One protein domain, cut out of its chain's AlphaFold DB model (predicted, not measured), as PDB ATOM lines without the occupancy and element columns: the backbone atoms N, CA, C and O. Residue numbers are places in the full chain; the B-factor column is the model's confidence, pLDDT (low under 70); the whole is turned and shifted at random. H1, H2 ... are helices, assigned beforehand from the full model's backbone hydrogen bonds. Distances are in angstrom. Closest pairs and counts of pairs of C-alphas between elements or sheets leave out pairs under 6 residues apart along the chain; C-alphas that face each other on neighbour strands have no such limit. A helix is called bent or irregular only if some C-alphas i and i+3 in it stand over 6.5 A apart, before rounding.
ATOM      1  N   LEU A 262      59.761-104.967  84.824       36.81
ATOM      2  CA  LEU A 262      58.922-104.388  85.889       36.81
ATOM      3  C   LEU A 262      58.553-102.917  85.597       36.81
ATOM      4  O   LEU A 262      57.424-102.484  85.820       36.81
ATOM      5  N   CYS A 263      59.484-102.166  84.999       44.66
ATOM      6  CA  CYS A 263      59.250-100.802  84.535       44.66
ATOM      7  C   CYS A 263      58.228-100.733  83.383       44.66
ATOM      8  O   CYS A 263      57.322 -99.897  83.361       44.66
ATOM      9  N   LEU A 264      58.370-101.624  82.402       47.28
ATOM     10  CA  LEU A 264      57.543-101.648  81.198       47.28
ATOM     11  C   LEU A 264      56.128-102.196  81.461       47.28
ATOM     12  O   LEU A 264      55.169-101.749  80.827       47.28
ATOM     13  N   ALA A 265      55.964-103.108  82.422       43.94
ATOM     14  CA  ALA A 265      54.657-103.622  82.831       43.94
ATOM     15  C   ALA A 265      53.760-102.540  83.469       43.94
ATOM     16  O   ALA A 265      52.547-102.568  83.253       43.94
ATOM     17  N   ASN A 266      54.354-101.543  84.140       48.50
ATOM     18  CA  ASN A 266      53.660-100.449  84.827       48.50
ATOM     19  C   ASN A 266      53.535 -99.150  84.005       48.50
ATOM     20  O   ASN A 266      53.218 -98.096  84.552       48.50
ATOM     21  N   ILE A 267      53.672 -99.196  82.671       51.09
ATOM     22  CA  ILE A 267      53.412 -98.029  81.792       51.09
ATOM     23  C   ILE A 267      52.016 -97.422  82.006       51.09
ATOM     24  O   ILE A 267      51.825 -96.220  81.814       51.09
ATOM     25  N   ALA A 268      51.038 -98.232  82.421       44.25
ATOM     26  CA  ALA A 268      49.706 -97.752  82.778       44.25
ATOM     27  C   ALA A 268      49.691 -96.890  84.061       44.25
ATOM     28  O   ALA A 268      48.876 -95.973  84.147       44.25
ATOM     29  N   ALA A 269      50.609 -97.126  85.006       41.66
ATOM     30  CA  ALA A 269      50.704 -96.425  86.289       41.66
ATOM     31  C   ALA A 269      51.433 -95.066  86.207       41.66
ATOM     32  O   ALA A 269      51.191 -94.191  87.034       41.66
ATOM     33  N   PHE A 270      52.257 -94.820  85.178       48.03
ATOM     34  CA  PHE A 270      53.033 -93.570  85.025       48.03
ATOM     35  C   PHE A 270      52.230 -92.342  84.546       48.03
ATOM     36  O   PHE A 270      52.794 -91.296  84.223       48.03
ATOM     37  N   GLY A 271      50.899 -92.435  84.517       50.41
ATOM     38  CA  GLY A 271      50.026 -91.383  84.008       50.41
ATOM     39  C   GLY A 271      50.090 -91.263  82.480       50.41
ATOM     40  O   GLY A 271      51.111 -91.466  81.823       50.41
ATOM     41  N   SER A 272      48.960 -90.944  81.853       50.38
ATOM     42  CA  SER A 272      48.917 -90.846  80.396       50.38
ATOM     43  C   SER A 272      49.666 -89.594  79.906       50.38
ATOM     44  O   SER A 272      49.244 -88.459  80.127       50.38
ATOM     45  N   ILE A 273      50.758 -89.781  79.148       54.62
ATOM     46  CA  ILE A 273      51.457 -88.679  78.449       54.62
ATOM     47  C   ILE A 273      50.496 -87.858  77.572       54.62
ATOM     48  O   ILE A 273      50.757 -86.686  77.308       54.62
ATOM     49  N   ALA A 274      49.357 -88.426  77.165       56.44
ATOM     50  CA  ALA A 274      48.336 -87.754  76.365       56.44
ATOM     51  C   ALA A 274      47.932 -86.373  76.921       56.44
ATOM     52  O   ALA A 274      47.843 -85.429  76.139       56.44
ATOM     53  N   ALA A 275      47.790 -86.222  78.245       57.22
ATOM     54  CA  ALA A 275      47.387 -84.958  78.871       57.22
ATOM     55  C   ALA A 275      48.519 -83.909  78.963       57.22
ATOM     56  O   ALA A 275      48.251 -82.714  79.046       57.22
ATOM     57  N   LYS A 276      49.794 -84.328  78.930       66.31
ATOM     58  CA  LYS A 276      50.976 -83.449  79.102       66.31
ATOM     59  C   LYS A 276      51.960 -83.503  77.920       66.31
ATOM     60  O   LYS A 276      53.095 -83.043  78.032       66.31
ATOM     61  N   ALA A 277      51.541 -84.020  76.764       73.81
ATOM     62  CA  ALA A 277      52.429 -84.322  75.634       73.81
ATOM     63  C   ALA A 277      53.223 -83.104  75.129       73.81
ATOM     64  O   ALA A 277      54.397 -83.229  74.785       73.81
ATOM     65  N   ALA A 278      52.613 -81.915  75.116       74.81
ATOM     66  CA  ALA A 278      53.275 -80.692  74.661       74.81
ATOM     67  C   ALA A 278      54.407 -80.239  75.603       74.81
ATOM     68  O   ALA A 278      55.498 -79.892  75.138       74.81
ATOM     69  N   SER A 279      54.183 -80.279  76.921       71.44
ATOM     70  CA  SER A 279      55.188 -79.873  77.912       71.44
ATOM     71  C   SER A 279      56.311 -80.907  78.026       71.44
ATOM     72  O   SER A 279      57.485 -80.535  78.042       71.44
ATOM     73  N   VAL A 280      55.969 -82.198  77.992       76.00
ATOM     74  CA  VAL A 280      56.920 -83.319  77.923       76.00
ATOM     75  C   VAL A 280      57.792 -83.214  76.673       76.00
ATOM     76  O   VAL A 280      59.019 -83.181  76.770       76.00
ATOM     77  N   GLY A 281      57.177 -83.078  75.497       79.38
ATOM     78  CA  GLY A 281      57.903 -82.983  74.234       79.38
ATOM     79  C   GLY A 281      58.839 -81.778  74.175       79.38
ATOM     80  O   GLY A 281      59.960 -81.887  73.682       79.38
ATOM     81  N   THR A 282      58.420 -80.636  74.721       82.81
ATOM     82  CA  THR A 282      59.253 -79.425  74.773       82.81
ATOM     83  C   THR A 282      60.451 -79.599  75.708       82.81
ATOM     84  O   THR A 282      61.566 -79.214  75.348       82.81
ATOM     85  N   LYS A 283      60.265 -80.225  76.879       78.44
ATOM     86  CA  LYS A 283      61.362 -80.523  77.814       78.44
ATOM     87  C   LYS A 283      62.374 -81.503  77.209       78.44
ATOM     88  O   LYS A 283      63.571 -81.222  77.265       78.44
ATOM     89  N   ILE A 284      61.908 -82.583  76.571       79.88
ATOM     90  CA  ILE A 284      62.773 -83.545  75.865       79.88
ATOM     91  C   ILE A 284      63.553 -82.830  74.756       79.88
ATOM     92  O   ILE A 284      64.781 -82.874  74.741       79.88
ATOM     93  N   ALA A 285      62.873 -82.087  73.877       87.38
ATOM     94  CA  ALA A 285      63.520 -81.374  72.778       87.38
ATOM     95  C   ALA A 285      64.591 -80.380  73.262       87.38
ATOM     96  O   ALA A 285      65.674 -80.318  72.680       87.38
ATOM     97  N   LYS A 286      64.313 -79.628  74.339       83.81
ATOM     98  CA  LYS A 286      65.260 -78.669  74.930       83.81
ATOM     99  C   LYS A 286      66.523 -79.365  75.444       83.81
ATOM    100  O   LYS A 286      67.621 -78.886  75.180       83.81
ATOM    101  N   ARG A 287      66.373 -80.491  76.147       81.56
ATOM    102  CA  ARG A 287      67.494 -81.268  76.704       81.56
ATOM    103  C   ARG A 287      68.313 -81.959  75.611       81.56
ATOM    104  O   ARG A 287      69.535 -81.920  75.658       81.56
ATOM    105  N   LEU A 288      67.654 -82.517  74.595       83.00
ATOM    106  CA  LEU A 288      68.321 -83.159  73.458       83.00
ATOM    107  C   LEU A 288      69.087 -82.165  72.577       83.00
ATOM    108  O   LEU A 288      70.180 -82.471  72.112       83.00
ATOM    109  N   LYS A 289      68.546 -80.960  72.358       85.81
ATOM    110  CA  LYS A 289      69.188 -79.927  71.526       85.81
ATOM    111  C   LYS A 289      70.528 -79.444  72.099       85.81
ATOM    112  O   LYS A 289      71.354 -78.947  71.344       85.81
ATOM    113  N   ALA A 290      70.750 -79.603  73.405       82.50
ATOM    114  CA  ALA A 290      72.014 -79.264  74.058       82.50
ATOM    115  C   ALA A 290      73.133 -80.303  73.822       82.50
ATOM    116  O   ALA A 290      74.254 -80.112  74.291       82.50
ATOM    117  N   ALA A 291      72.853 -81.406  73.117       81.44
ATOM    118  CA  ALA A 291      73.828 -82.459  72.858       81.44
ATOM    119  C   ALA A 291      74.922 -82.024  71.867       81.44
ATOM    120  O   ALA A 291      74.636 -81.462  70.808       81.44
ATOM    121  N   LYS A 292      76.178 -82.363  72.178       80.81
ATOM    122  CA  LYS A 292      77.329 -82.161  71.283       80.81
ATOM    123  C   LYS A 292      77.297 -83.162  70.122       80.81
ATOM    124  O   LYS A 292      76.959 -84.331  70.329       80.81
ATOM    125  N   SER A 293      77.673 -82.720  68.921       82.25
ATOM    126  CA  SER A 293      77.797 -83.581  67.735       82.25
ATOM    127  C   SER A 293      78.715 -84.778  68.000       82.25
ATOM    128  O   SER A 293      79.711 -84.641  68.703       82.25
ATOM    129  N   GLY A 294      78.378 -85.943  67.441       74.31
ATOM    130  CA  GLY A 294      79.141 -87.187  67.626       74.31
ATOM    131  C   GLY A 294      78.799 -87.985  68.893       74.31
ATOM    132  O   GLY A 294      79.389 -89.030  69.126       74.31
ATOM    133  N   THR A 295      77.843 -87.530  69.712       76.19
ATOM    134  CA  THR A 295      77.387 -88.269  70.907       76.19
ATOM    135  C   THR A 295      76.104 -89.068  70.644       76.19
ATOM    136  O   THR A 295      75.257 -88.647  69.854       76.19
ATOM    137  N   LYS A 296      75.874 -90.158  71.396       68.62
ATOM    138  CA  LYS A 296      74.597 -90.914  71.378       68.62
ATOM    139  C   LYS A 296      73.375 -90.031  71.676       68.62
ATOM    140  O   LYS A 296      72.288 -90.249  71.146       68.62
ATOM    141  N   LEU A 297      73.556 -88.988  72.492       73.69
ATOM    142  CA  LEU A 297      72.502 -88.018  72.791       73.69
ATOM    143  C   LEU A 297      72.172 -87.136  71.573       73.69
ATOM    144  O   LEU A 297      71.012 -86.787  71.354       73.69
ATOM    145  N   TYR A 298      73.171 -86.815  70.747       79.69
ATOM    146  CA  TYR A 298      72.971 -86.108  69.484       79.69
ATOM    147  C   TYR A 298      72.313 -87.000  68.429       79.69
ATOM    148  O   TYR A 298      71.418 -86.542  67.723       79.69
ATOM    149  N   GLU A 299      72.667 -88.282  68.357       80.06
ATOM    150  CA  GLU A 299      71.956 -89.256  67.515       80.06
ATOM    151  C   GLU A 299      70.480 -89.368  67.909       80.06
ATOM    152  O   GLU A 299      69.599 -89.303  67.048       80.06
ATOM    153  N   ALA A 300      70.194 -89.417  69.213       84.44
ATOM    154  CA  ALA A 300      68.835 -89.361  69.733       84.44
ATOM    155  C   ALA A 300      68.134 -88.035  69.391       84.44
ATOM    156  O   ALA A 300      66.961 -88.042  69.029       84.44
ATOM    157  N   TYR A 301      68.829 -86.892  69.410       90.44
ATOM    158  CA  TYR A 301      68.264 -85.622  68.940       90.44
ATOM    159  C   TYR A 301      67.904 -85.651  67.444       90.44
ATOM    160  O   TYR A 301      66.856 -85.140  67.037       90.44
ATOM    161  N   GLN A 302      68.740 -86.268  66.605       94.56
ATOM    162  CA  GLN A 302      68.435 -86.436  65.183       94.56
ATOM    163  C   GLN A 302      67.249 -87.379  64.976       94.56
ATOM    164  O   GLN A 302      66.349 -87.058  64.199       94.56
ATOM    165  N   ALA A 303      67.204 -88.501  65.698       92.69
ATOM    166  CA  ALA A 303      66.077 -89.427  65.681       92.69
ATOM    167  C   ALA A 303      64.778 -88.741  66.139       92.69
ATOM    168  O   ALA A 303      63.767 -88.840  65.447       92.69
ATOM    169  N   TRP A 304      64.828 -87.934  67.205       93.06
ATOM    170  CA  TRP A 304      63.705 -87.119  67.678       93.06
ATOM    171  C   TRP A 304      63.139 -86.221  66.575       93.06
ATOM    172  O   TRP A 304      61.927 -86.157  66.389       93.06
ATOM    173  N   LYS A 305      63.993 -85.552  65.786       94.56
ATOM    174  CA  LYS A 305      63.536 -84.749  64.636       94.56
ATOM    175  C   LYS A 305      62.928 -85.609  63.523       94.56
ATOM    176  O   LYS A 305      61.917 -85.213  62.946       94.56
ATOM    177  N   LYS A 306      63.514 -86.778  63.245       95.75
ATOM    178  CA  LYS A 306      63.057 -87.715  62.200       95.75
ATOM    179  C   LYS A 306      61.711 -88.381  62.513       95.75
ATOM    180  O   LYS A 306      61.060 -88.866  61.595       95.75
ATOM    181  N   MET A 307      61.243 -88.345  63.763       92.06
ATOM    182  CA  MET A 307      59.882 -88.775  64.123       92.06
ATOM    183  C   MET A 307      58.780 -87.875  63.521       92.06
ATOM    184  O   MET A 307      57.625 -88.299  63.440       92.06
ATOM    185  N   GLY A 308      59.133 -86.670  63.048       89.62
ATOM    186  CA  GLY A 308      58.218 -85.745  62.372       89.62
ATOM    187  C   GLY A 308      57.237 -85.045  63.319       89.62
ATOM    188  O   GLY A 308      57.265 -85.265  64.527       89.62
ATOM    189  N   GLY A 309      56.400 -84.156  62.779       92.62
ATOM    190  CA  GLY A 309      55.365 -83.445  63.542       92.62
ATOM    191  C   GLY A 309      55.887 -82.456  64.592       92.62
ATOM    192  O   GLY A 309      57.081 -82.126  64.641       92.62
ATOM    193  N   SER A 310      54.964 -81.980  65.429       94.06
ATOM    194  CA  SER A 310      55.242 -81.102  66.568       94.06
ATOM    195  C   SER A 310      55.943 -81.855  67.709       94.06
ATOM    196  O   SER A 310      55.964 -83.085  67.756       94.06
ATOM    197  N   ASN A 311      56.486 -81.133  68.696       88.88
ATOM    198  CA  ASN A 311      57.048 -81.769  69.897       88.88
ATOM    199  C   ASN A 311      56.007 -82.614  70.656       88.88
ATOM    200  O   ASN A 311      56.369 -83.632  71.244       88.88
ATOM    201  N   ALA A 312      54.728 -82.228  70.613       85.56
ATOM    202  CA  ALA A 312      53.648 -83.012  71.199       85.56
ATOM    203  C   ALA A 312      53.439 -84.337  70.446       85.56
ATOM    204  O   ALA A 312      53.285 -85.382  71.079       85.56
ATOM    205  N   ASP A 313      53.495 -84.317  69.111       90.25
ATOM    206  CA  ASP A 313      53.353 -85.523  68.283       90.25
ATOM    207  C   ASP A 313      54.508 -86.497  68.512       90.25
ATOM    208  O   ASP A 313      54.297 -87.702  68.634       90.25
ATOM    209  N   ARG A 314      55.728 -85.970  68.654       91.31
ATOM    210  CA  ARG A 314      56.925 -86.766  68.965       91.31
ATOM    211  C   ARG A 314      56.845 -87.401  70.342       91.31
ATOM    212  O   ARG A 314      57.158 -88.577  70.472       91.31
ATOM    213  N   ALA A 315      56.374 -86.667  71.351       84.06
ATOM    214  CA  ALA A 315      56.163 -87.219  72.689       84.06
ATOM    215  C   ALA A 315      55.112 -88.342  72.689       84.06
ATOM    216  O   ALA A 315      55.330 -89.385  73.301       84.06
ATOM    217  N   LYS A 316      54.003 -88.173  71.952       83.12
ATOM    218  CA  LYS A 316      52.985 -89.226  71.776       83.12
ATOM    219  C   LYS A 316      53.546 -90.449  71.050       83.12
ATOM    220  O   LYS A 316      53.303 -91.575  71.474       83.12
ATOM    221  N   ALA A 317      54.314 -90.245  69.982       89.25
ATOM    222  CA  ALA A 317      54.949 -91.329  69.237       89.25
ATOM    223  C   ALA A 317      56.016 -92.057  70.075       89.25
ATOM    224  O   ALA A 317      56.105 -93.282  70.019       89.25
ATOM    225  N   LEU A 318      56.773 -91.332  70.904       84.88
ATOM    226  CA  LEU A 318      57.733 -91.912  71.843       84.88
ATOM    227  C   LEU A 318      57.019 -92.773  72.894       84.88
ATOM    228  O   LEU A 318      57.437 -93.896  73.154       84.88
ATOM    229  N   TRP A 319      55.891 -92.292  73.426       79.31
ATOM    230  CA  TRP A 319      55.044 -93.058  74.342       79.31
ATOM    231  C   TRP A 319      54.451 -94.312  73.699       79.31
ATOM    232  O   TRP A 319      54.437 -95.376  74.308       79.31
ATOM    233  N   SER A 320      53.975 -94.207  72.454       83.19
ATOM    234  CA  SER A 320      53.484 -95.365  71.703       83.19
ATOM    235  C   SER A 320      54.594 -96.381  71.458       83.19
ATOM    236  O   SER A 320      54.351 -97.575  71.583       83.19
ATOM    237  N   THR A 321      55.812 -95.914  71.175       85.75
ATOM    238  CA  THR A 321      56.979 -96.786  71.022       85.75
ATOM    239  C   THR A 321      57.299 -97.509  72.324       85.75
ATOM    240  O   THR A 321      57.514 -98.714  72.305       85.75
ATOM    241  N   LEU A 322      57.251 -96.807  73.460       76.69
ATOM    242  CA  LEU A 322      57.468 -97.398  74.780       76.69
ATOM    243  C   LEU A 322      56.398 -98.448  75.129       76.69
ATOM    244  O   LEU A 322      56.737 -99.534  75.588       76.69
ATOM    245  N   LYS A 323      55.115 -98.155  74.865       76.06
ATOM    246  CA  LYS A 323      54.004 -99.108  75.045       76.06
ATOM    247  C   LYS A 323      54.167-100.356  74.187       76.06
ATOM    248  O   LYS A 323      53.959-101.463  74.671       76.06
ATOM    249  N   GLU A 324      54.517-100.170  72.918       81.12
ATOM    250  CA  GLU A 324      54.701-101.286  71.998       81.12
ATOM    251  C   GLU A 324      55.912-102.125  72.391       81.12
ATOM    252  O   GLU A 324      55.851-103.347  72.357       81.12
ATOM    253  N   PHE A 325      56.982-101.478  72.848       74.69
ATOM    254  CA  PHE A 325      58.140-102.161  73.399       74.69
ATOM    255  C   PHE A 325      57.789-102.976  74.633       74.69
ATOM    256  O   PHE A 325      58.066-104.165  74.640       74.69
ATOM    257  N   ALA A 326      57.084-102.413  75.610       70.31
ATOM    258  CA  ALA A 326      56.612-103.179  76.759       70.31
ATOM    259  C   ALA A 326      55.754-104.384  76.381       70.31
ATOM    260  O   ALA A 326      55.910-105.461  76.947       70.31
ATOM    261  N   LYS A 327      54.851-104.200  75.416       73.31
ATOM    262  CA  LYS A 327      54.024-105.283  74.897       73.31
ATOM    263  C   LYS A 327      54.882-106.379  74.266       73.31
ATOM    264  O   LYS A 327      54.677-107.544  74.568       73.31
ATOM    265  N   GLU A 328      55.843-106.030  73.415       66.88
ATOM    266  CA  GLU A 328      56.717-107.029  72.794       66.88
ATOM    267  C   GLU A 328      57.673-107.675  73.805       66.88
ATOM    268  O   GLU A 328      57.953-108.859  73.679       66.88
ATOM    269  N   VAL A 329      58.111-106.959  74.845       62.00
ATOM    270  CA  VAL A 329      58.883-107.549  75.953       62.00
ATOM    271  C   VAL A 329      58.075-108.646  76.641       62.00
ATOM    272  O   VAL A 329      58.622-109.716  76.883       62.00
ATOM    273  N   LYS A 330      56.776-108.418  76.880       57.53
ATOM    274  CA  LYS A 330      55.870-109.444  77.420       57.53
ATOM    275  C   LYS A 330      55.646-110.627  76.478       57.53
ATOM    276  O   LYS A 330      55.302-111.686  76.959       57.53
ATOM    277  N   ASN A 331      55.789-110.443  75.164       61.66
ATOM    278  CA  ASN A 331      55.435-111.470  74.178       61.66
ATOM    279  C   ASN A 331      56.623-112.299  73.681       61.66
ATOM    280  O   ASN A 331      56.435-113.393  73.161       61.66
ATOM    281  N   VAL A 332      57.824-111.716  73.652       57.59
ATOM    282  CA  VAL A 332      59.015-112.353  73.064       57.59
ATOM    283  C   VAL A 332      60.277-112.164  73.897       57.59
ATOM    284  O   VAL A 332      61.375-112.471  73.427       57.59
ATOM    285  N   GLY A 333      60.139-111.623  75.102       48.81
ATOM    286  CA  GLY A 333      61.261-111.261  75.948       48.81
ATOM    287  C   GLY A 333      62.002-110.010  75.469       48.81
ATOM    288  O   GLY A 333      61.877-109.534  74.333       48.81
ATOM    289  N   PHE A 334      62.814-109.456  76.368       54.44
ATOM    290  CA  PHE A 334      63.521-108.193  76.153       54.44
ATOM    291  C   PHE A 334      64.480-108.226  74.955       54.44
ATOM    292  O   PHE A 334      64.496-107.287  74.153       54.44
ATOM    293  N   ALA A 335      65.204-109.337  74.787       50.44
ATOM    294  CA  ALA A 335      66.188-109.527  73.723       50.44
ATOM    295  C   ALA A 335      65.586-109.360  72.315       50.44
ATOM    296  O   ALA A 335      66.168-108.709  71.447       50.44
ATOM    297  N   LYS A 336      64.377-109.892  72.086       59.94
ATOM    298  CA  LYS A 336      63.720-109.879  70.765       59.94
ATOM    299  C   LYS A 336      62.781-108.684  70.575       59.94
ATOM    300  O   LYS A 336      62.508-108.288  69.437       59.94
ATOM    301  N   ALA A 337      62.312-108.071  71.664       67.31
ATOM    302  CA  ALA A 337      61.332-106.990  71.624       67.31
ATOM    303  C   ALA A 337      61.817-105.760  70.851       67.31
ATOM    304  O   ALA A 337      61.061-105.172  70.078       67.31
ATOM    305  N   ARG A 338      63.091-105.381  71.009       74.06
ATOM    306  CA  ARG A 338      63.631-104.178  70.360       74.06
ATOM    307  C   ARG A 338      63.562-104.283  68.843       74.06
ATOM    308  O   ARG A 338      63.009-103.404  68.186       74.06
ATOM    309  N   HIS A 339      64.087-105.380  68.309       75.81
ATOM    310  CA  HIS A 339      64.105-105.627  66.877       75.81
ATOM    311  C   HIS A 339      62.679-105.703  66.309       75.81
ATOM    312  O   HIS A 339      62.387-105.068  65.297       75.81
ATOM    313  N   LYS A 340      61.752-106.375  67.011       78.44
ATOM    314  CA  LYS A 340      60.335-106.414  66.621       78.44
ATOM    315  C   LYS A 340      59.690-105.030  66.554       78.44
ATOM    316  O   LYS A 340      58.949-104.762  65.614       78.44
ATOM    317  N   VAL A 341      59.951-104.148  67.518       81.12
ATOM    318  CA  VAL A 341      59.382-102.789  67.520       81.12
ATOM    319  C   VAL A 341      59.980-101.931  66.412       81.12
ATOM    320  O   VAL A 341      59.243-101.230  65.719       81.12
ATOM    321  N   GLU A 342      61.295-101.995  66.197       86.31
ATOM    322  CA  GLU A 342      61.966-101.229  65.140       86.31
ATOM    323  C   GLU A 342      61.441-101.587  63.737       86.31
ATOM    324  O   GLU A 342      61.367-100.716  62.865       86.31
ATOM    325  N   GLN A 343      60.997-102.831  63.531       89.88
ATOM    326  CA  GLN A 343      60.389-103.297  62.282       89.88
ATOM    327  C   GLN A 343      58.962-102.778  62.031       89.88
ATOM    328  O   GLN A 343      58.494-102.829  60.896       89.88
ATOM    329  N   LYS A 344      58.272-102.215  63.034       90.31
ATOM    330  CA  LYS A 344      56.891-101.699  62.879       90.31
ATOM    331  C   LYS A 344      56.806-100.373  62.125       90.31
ATOM    332  O   LYS A 344      55.714 -99.881  61.853       90.31
ATOM    333  N   GLY A 345      57.948 -99.772  61.795       93.19
ATOM    334  CA  GLY A 345      58.030 -98.606  60.924       93.19
ATOM    335  C   GLY A 345      59.027 -97.557  61.399       93.19
ATOM    336  O   GLY A 345      59.559 -97.601  62.508       93.19
ATOM    337  N   SER A 346      59.255 -96.555  60.550       90.94
ATOM    338  CA  SER A 346      60.282 -95.530  60.769       90.94
ATOM    339  C   SER A 346      60.098 -94.756  62.080       90.94
ATOM    340  O   SER A 346      61.076 -94.509  62.783       90.94
ATOM    341  N   LYS A 347      58.858 -94.431  62.469       91.25
ATOM    342  CA  LYS A 347      58.571 -93.742  63.740       91.25
ATOM    343  C   LYS A 347      58.939 -94.578  64.968       91.25
ATOM    344  O   LYS A 347      59.527 -94.019  65.888       91.25
ATOM    345  N   TYR A 348      58.650 -95.882  64.963       90.75
ATOM    346  CA  TYR A 348      59.037 -96.797  66.042       90.75
ATOM    347  C   TYR A 348      60.551 -96.982  66.087       90.75
ATOM    348  O   TYR A 348      61.147 -96.863  67.152       90.75
ATOM    349  N   LYS A 349      61.197 -97.142  64.926       90.62
ATOM    350  CA  LYS A 349      62.660 -97.196  64.821       90.62
ATOM    351  C   LYS A 349      63.335 -95.965  65.434       90.62
ATOM    352  O   LYS A 349      64.224 -96.092  66.271       90.62
ATOM    353  N   TYR A 350      62.904 -94.761  65.056       93.38
ATOM    354  CA  TYR A 350      63.457 -93.531  65.631       93.38
ATOM    355  C   TYR A 350      63.074 -93.349  67.103       93.38
ATOM    356  O   TYR A 350      63.904 -92.893  67.883       93.38
ATOM    357  N   GLY A 351      61.866 -93.754  67.501       87.44
ATOM    358  CA  GLY A 351      61.444 -93.781  68.899       87.44
ATOM    359  C   GLY A 351      62.353 -94.661  69.758       87.44
ATOM    360  O   GLY A 351      62.791 -94.219  70.814       87.44
ATOM    361  N   MET A 352      62.728 -95.848  69.276       82.00
ATOM    362  CA  MET A 352      63.659 -96.748  69.960       82.00
ATOM    363  C   MET A 352      65.055 -96.132  70.077       82.00
ATOM    364  O   MET A 352      65.651 -96.148  71.151       82.00
ATOM    365  N   ILE A 353      65.554 -95.472  69.026       81.25
ATOM    366  CA  ILE A 353      66.827 -94.737  69.105       81.25
ATOM    367  C   ILE A 353      66.766 -93.634  70.176       81.25
ATOM    368  O   ILE A 353      67.727 -93.454  70.921       81.25
ATOM    369  N   VAL A 354      65.643 -92.917  70.307       80.06
ATOM    370  CA  VAL A 354      65.464 -91.902  71.361       80.06
ATOM    371  C   VAL A 354      65.393 -92.540  72.751       80.06
ATOM    372  O   VAL A 354      66.087 -92.072  73.655       80.06
ATOM    373  N   LEU A 355      64.601 -93.603  72.928       74.12
ATOM    374  CA  LEU A 355      64.430 -94.290  74.215       74.12
ATOM    375  C   LEU A 355      65.764 -94.795  74.775       74.12
ATOM    376  O   LEU A 355      66.033 -94.602  75.955       74.12
ATOM    377  N   PHE A 356      66.629 -95.364  73.935       70.12
ATOM    378  CA  PHE A 356      67.906 -95.934  74.378       70.12
ATOM    379  C   PHE A 356      69.058 -94.916  74.330       70.12
ATOM    380  O   PHE A 356      69.857 -94.813  75.265       70.12
ATOM    381  N   GLY A 357      69.124 -94.098  73.277       66.00
ATOM    382  CA  GLY A 357      70.178 -93.097  73.084       66.00
ATOM    383  C   GLY A 357      70.084 -91.912  74.050       66.00
ATOM    384  O   GLY A 357      71.108 -91.365  74.462       66.00
ATOM    385  N   ALA A 358      68.872 -91.557  74.490       69.12
ATOM    386  CA  ALA A 358      68.614 -90.447  75.408       69.12
ATOM    387  C   ALA A 358      67.876 -90.850  76.687       69.12
ATOM    388  O   ALA A 358      67.223 -90.020  77.318       69.12
ATOM    389  N   ALA A 359      68.022 -92.108  77.090       58.75
ATOM    390  CA  ALA A 359      67.254 -92.711  78.168       58.75
ATOM    391  C   ALA A 359      67.171 -91.837  79.442       58.75
ATOM    392  O   ALA A 359      66.075 -91.511  79.866       58.75
ATOM    393  N   GLY A 360      68.287 -91.314  79.968       56.03
ATOM    394  CA  GLY A 360      68.276 -90.453  81.167       56.03
ATOM    395  C   GLY A 360      67.466 -89.157  81.009       56.03
ATOM    396  O   GLY A 360      66.711 -88.787  81.897       56.03
ATOM    397  N   VAL A 361      67.521 -88.515  79.836       66.12
ATOM    398  CA  VAL A 361      66.707 -87.320  79.545       66.12
ATOM    399  C   VAL A 361      65.221 -87.668  79.485       66.12
ATOM    400  O   VAL A 361      64.385 -86.905  79.965       66.12
ATOM    401  N   VAL A 362      64.884 -88.803  78.875       64.00
ATOM    402  CA  VAL A 362      63.500 -89.283  78.802       64.00
ATOM    403  C   VAL A 362      63.000 -89.639  80.206       64.00
ATOM    404  O   VAL A 362      61.911 -89.219  80.580       64.00
ATOM    405  N   ALA A 363      63.829 -90.309  81.007       58.28
ATOM    406  CA  ALA A 363      63.546 -90.695  82.384       58.28
ATOM    407  C   ALA A 363      63.227 -89.489  83.271       58.28
ATOM    408  O   ALA A 363      62.178 -89.439  83.912       58.28
ATOM    409  N   ASP A 364      64.100 -88.480  83.233       63.59
ATOM    410  CA  ASP A 364      63.969 -87.248  84.005       63.59
ATOM    411  C   ASP A 364      62.678 -86.494  83.680       63.59
ATOM    412  O   ASP A 364      62.045 -85.914  84.561       63.59
ATOM    413  N   VAL A 365      62.297 -86.456  82.401       66.25
ATOM    414  CA  VAL A 365      61.128 -85.690  81.957       66.25
ATOM    415  C   VAL A 365      59.825 -86.440  82.217       66.25
ATOM    416  O   VAL A 365      58.809 -85.799  82.492       66.25
ATOM    417  N   LEU A 366      59.848 -87.768  82.120       61.94
ATOM    418  CA  LEU A 366      58.683 -88.617  82.355       61.94
ATOM    419  C   LEU A 366      58.495 -88.991  83.830       61.94
ATOM    420  O   LEU A 366      57.455 -89.546  84.162       61.94
ATOM    421  N   GLY A 367      59.449 -88.658  84.706       54.50
ATOM    422  CA  GLY A 367      59.385 -89.018  86.124       54.50
ATOM    423  C   GLY A 367      59.622 -90.510  86.364       54.50
ATOM    424  O   GLY A 367      59.074 -91.072  87.299       54.50
ATOM    425  N   VAL A 368      60.419 -91.146  85.500       51.50
ATOM    426  CA  VAL A 368      60.719 -92.590  85.510       51.50
ATOM    427  C   VAL A 368      62.228 -92.830  85.636       51.50
ATOM    428  O   VAL A 368      62.790 -93.706  84.978       51.50
ATOM    429  N   LYS A 369      62.904 -91.979  86.423       50.41
ATOM    430  CA  LYS A 369      64.370 -91.953  86.575       50.41
ATOM    431  C   LYS A 369      64.944 -93.327  86.897       50.41
ATOM    432  O   LYS A 369      65.859 -93.757  86.197       50.41
ATOM    433  N   ASP A 370      64.326 -94.021  87.845       45.78
ATOM    434  CA  ASP A 370      64.754 -95.349  88.279       45.78
ATOM    435  C   ASP A 370      64.617 -96.328  87.108       45.78
ATOM    436  O   ASP A 370      65.593 -96.823  86.569       45.78
ATOM    437  N   CYS A 371      63.413 -96.436  86.565       47.66
ATOM    438  CA  CYS A 371      62.996 -97.225  85.406       47.66
ATOM    439  C   CYS A 371      63.938 -97.266  84.172       47.66
ATOM    440  O   CYS A 371      64.108 -98.316  83.553       47.66
ATOM    441  N   ILE A 372      64.522 -96.132  83.761       44.62
ATOM    442  CA  ILE A 372      65.253 -96.017  82.483       44.62
ATOM    443  C   ILE A 372      66.788 -95.959  82.658       44.62
ATOM    444  O   ILE A 372      67.518 -96.329  81.731       44.62
ATOM    445  N   ALA A 373      67.308 -95.557  83.826       41.38
ATOM    446  CA  ALA A 373      68.734 -95.721  84.147       41.38
ATOM    447  C   ALA A 373      69.151 -97.206  84.110       41.38
ATOM    448  O   ALA A 373      70.245 -97.550  83.665       41.38
ATOM    449  N   LEU A 374      68.207 -98.086  84.440       46.41
ATOM    450  CA  LEU A 374      68.373 -99.532  84.528       46.41
ATOM    451  C   LEU A 374      68.417-100.245  83.169       46.41
ATOM    452  O   LEU A 374      69.122-101.234  83.003       46.41
ATOM    453  N   VAL A 375      67.751 -99.689  82.152       43.88
ATOM    454  CA  VAL A 375      67.836-100.153  80.752       43.88
ATOM    455  C   VAL A 375      69.242 -99.937  80.160       43.88
ATOM    456  O   VAL A 375      69.573-100.477  79.107       43.88
ATOM    457  N   LYS A 376      70.090 -99.141  80.826       42.75
ATOM    458  CA  LYS A 376      71.466 -98.856  80.401       42.75
ATOM    459  C   LYS A 376      72.536 -99.702  81.093       42.75
ATOM    460  O   LYS A 376      73.695 -99.540  80.717       42.75
TER     461      LYS A 376
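This is residues 262 to 376 of the 380 residues of an uncharacterized protein of Brachybacterium sp. UMB0905 (UniProt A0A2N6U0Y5). A long helical arm, H4a, forms a beam along one side, crossed about at right angles by H2 near its first end and by H5 farther along, while the other arm of the same bent helix, H4b, folds back at the far end. H3 packs beside H5, and a small hairpin of H6 and H7 packs on H2 through H6. The printed part has 115 residues with seven named helices, H1 to H7 in chain order, and no named strand; the class is all helix. It is compact, with a radius of gyration of the C-alphas of 12.9 A, and spans 35 by 29 by 25 A.

H4, residues 311 to 342, was assigned as one helix by its hydrogen bonds, but is bent: C-alphas 331 and 334 are 8.9 A apart. H4a, residues 311 to 331, runs 30.1 A from C-alpha 311 at (57.048, -81.769, 69.897) to C-alpha 331 at (55.435, -111.470, 74.178). H4b, residues 334 to 342, is 13.1 A long and irregular, with C-alphas 335 and 338 6.8 A apart. H2 is residues 277 to 289, 17.8 A; H5 is residues 346 to 357, 16.0 A; H3 is residues 296 to 306, 15.1 A. H6 is residues 359 to 366, H1 residues 262 to 265, and H7 residues 369 to 376, ending at C-alpha 376 at (71.466, -98.856, 80.401).

H4a touches H2 with residues 311 to 316 alone, about perpendicular at 86 degrees; the closest C-alphas, of Ala 278 and Ala 312, are 4.2 A apart. With residues 317 to 322 alone it touches H5, about perpendicular at 84 degrees, closest at the C-alphas of Leu 318 and Gly 351, 5.1 A. H4b and H5 form a helical hairpin, with the C-alphas of Glu 342 and Lys 349 closest at 4.1 A. H3 touches H5 at a shallow tilt of 23 degrees, opposite ways, with the C-alphas of Ala 300 and Val 354 closest at 4.5 A. H2 touches H6 at 33 degrees, only just short of steep, closest at the C-alphas of Val 280 and Val 365, 6.3 A. H6 and H7 form a helical hairpin; the C-alphas of Ala 363 and Lys 369 are closest at 4.5 A. H1 touches H4a, closest at the C-alphas of Leu 264 and Ala 326, 4.8 A. Every O i to N i+4 pair is within hydrogen-bond range in H2, H3, H4a, H5 and H6; H4b has 3 of 5, H7 has 1 of 4 with 3 of 5 O i to N i+3 pairs, and H1 is too short for such a pair.

The C-alphas of Lys 292 and Asn 331, 36.7 A apart, are the two farthest apart. The printed part has no cut. The link from H1 to H2, 11 residues, is long. Mean pLDDT of the printed part is 71.8; residues 262 to 276, 296, 328 to 337 and 357 to 376 are under 70.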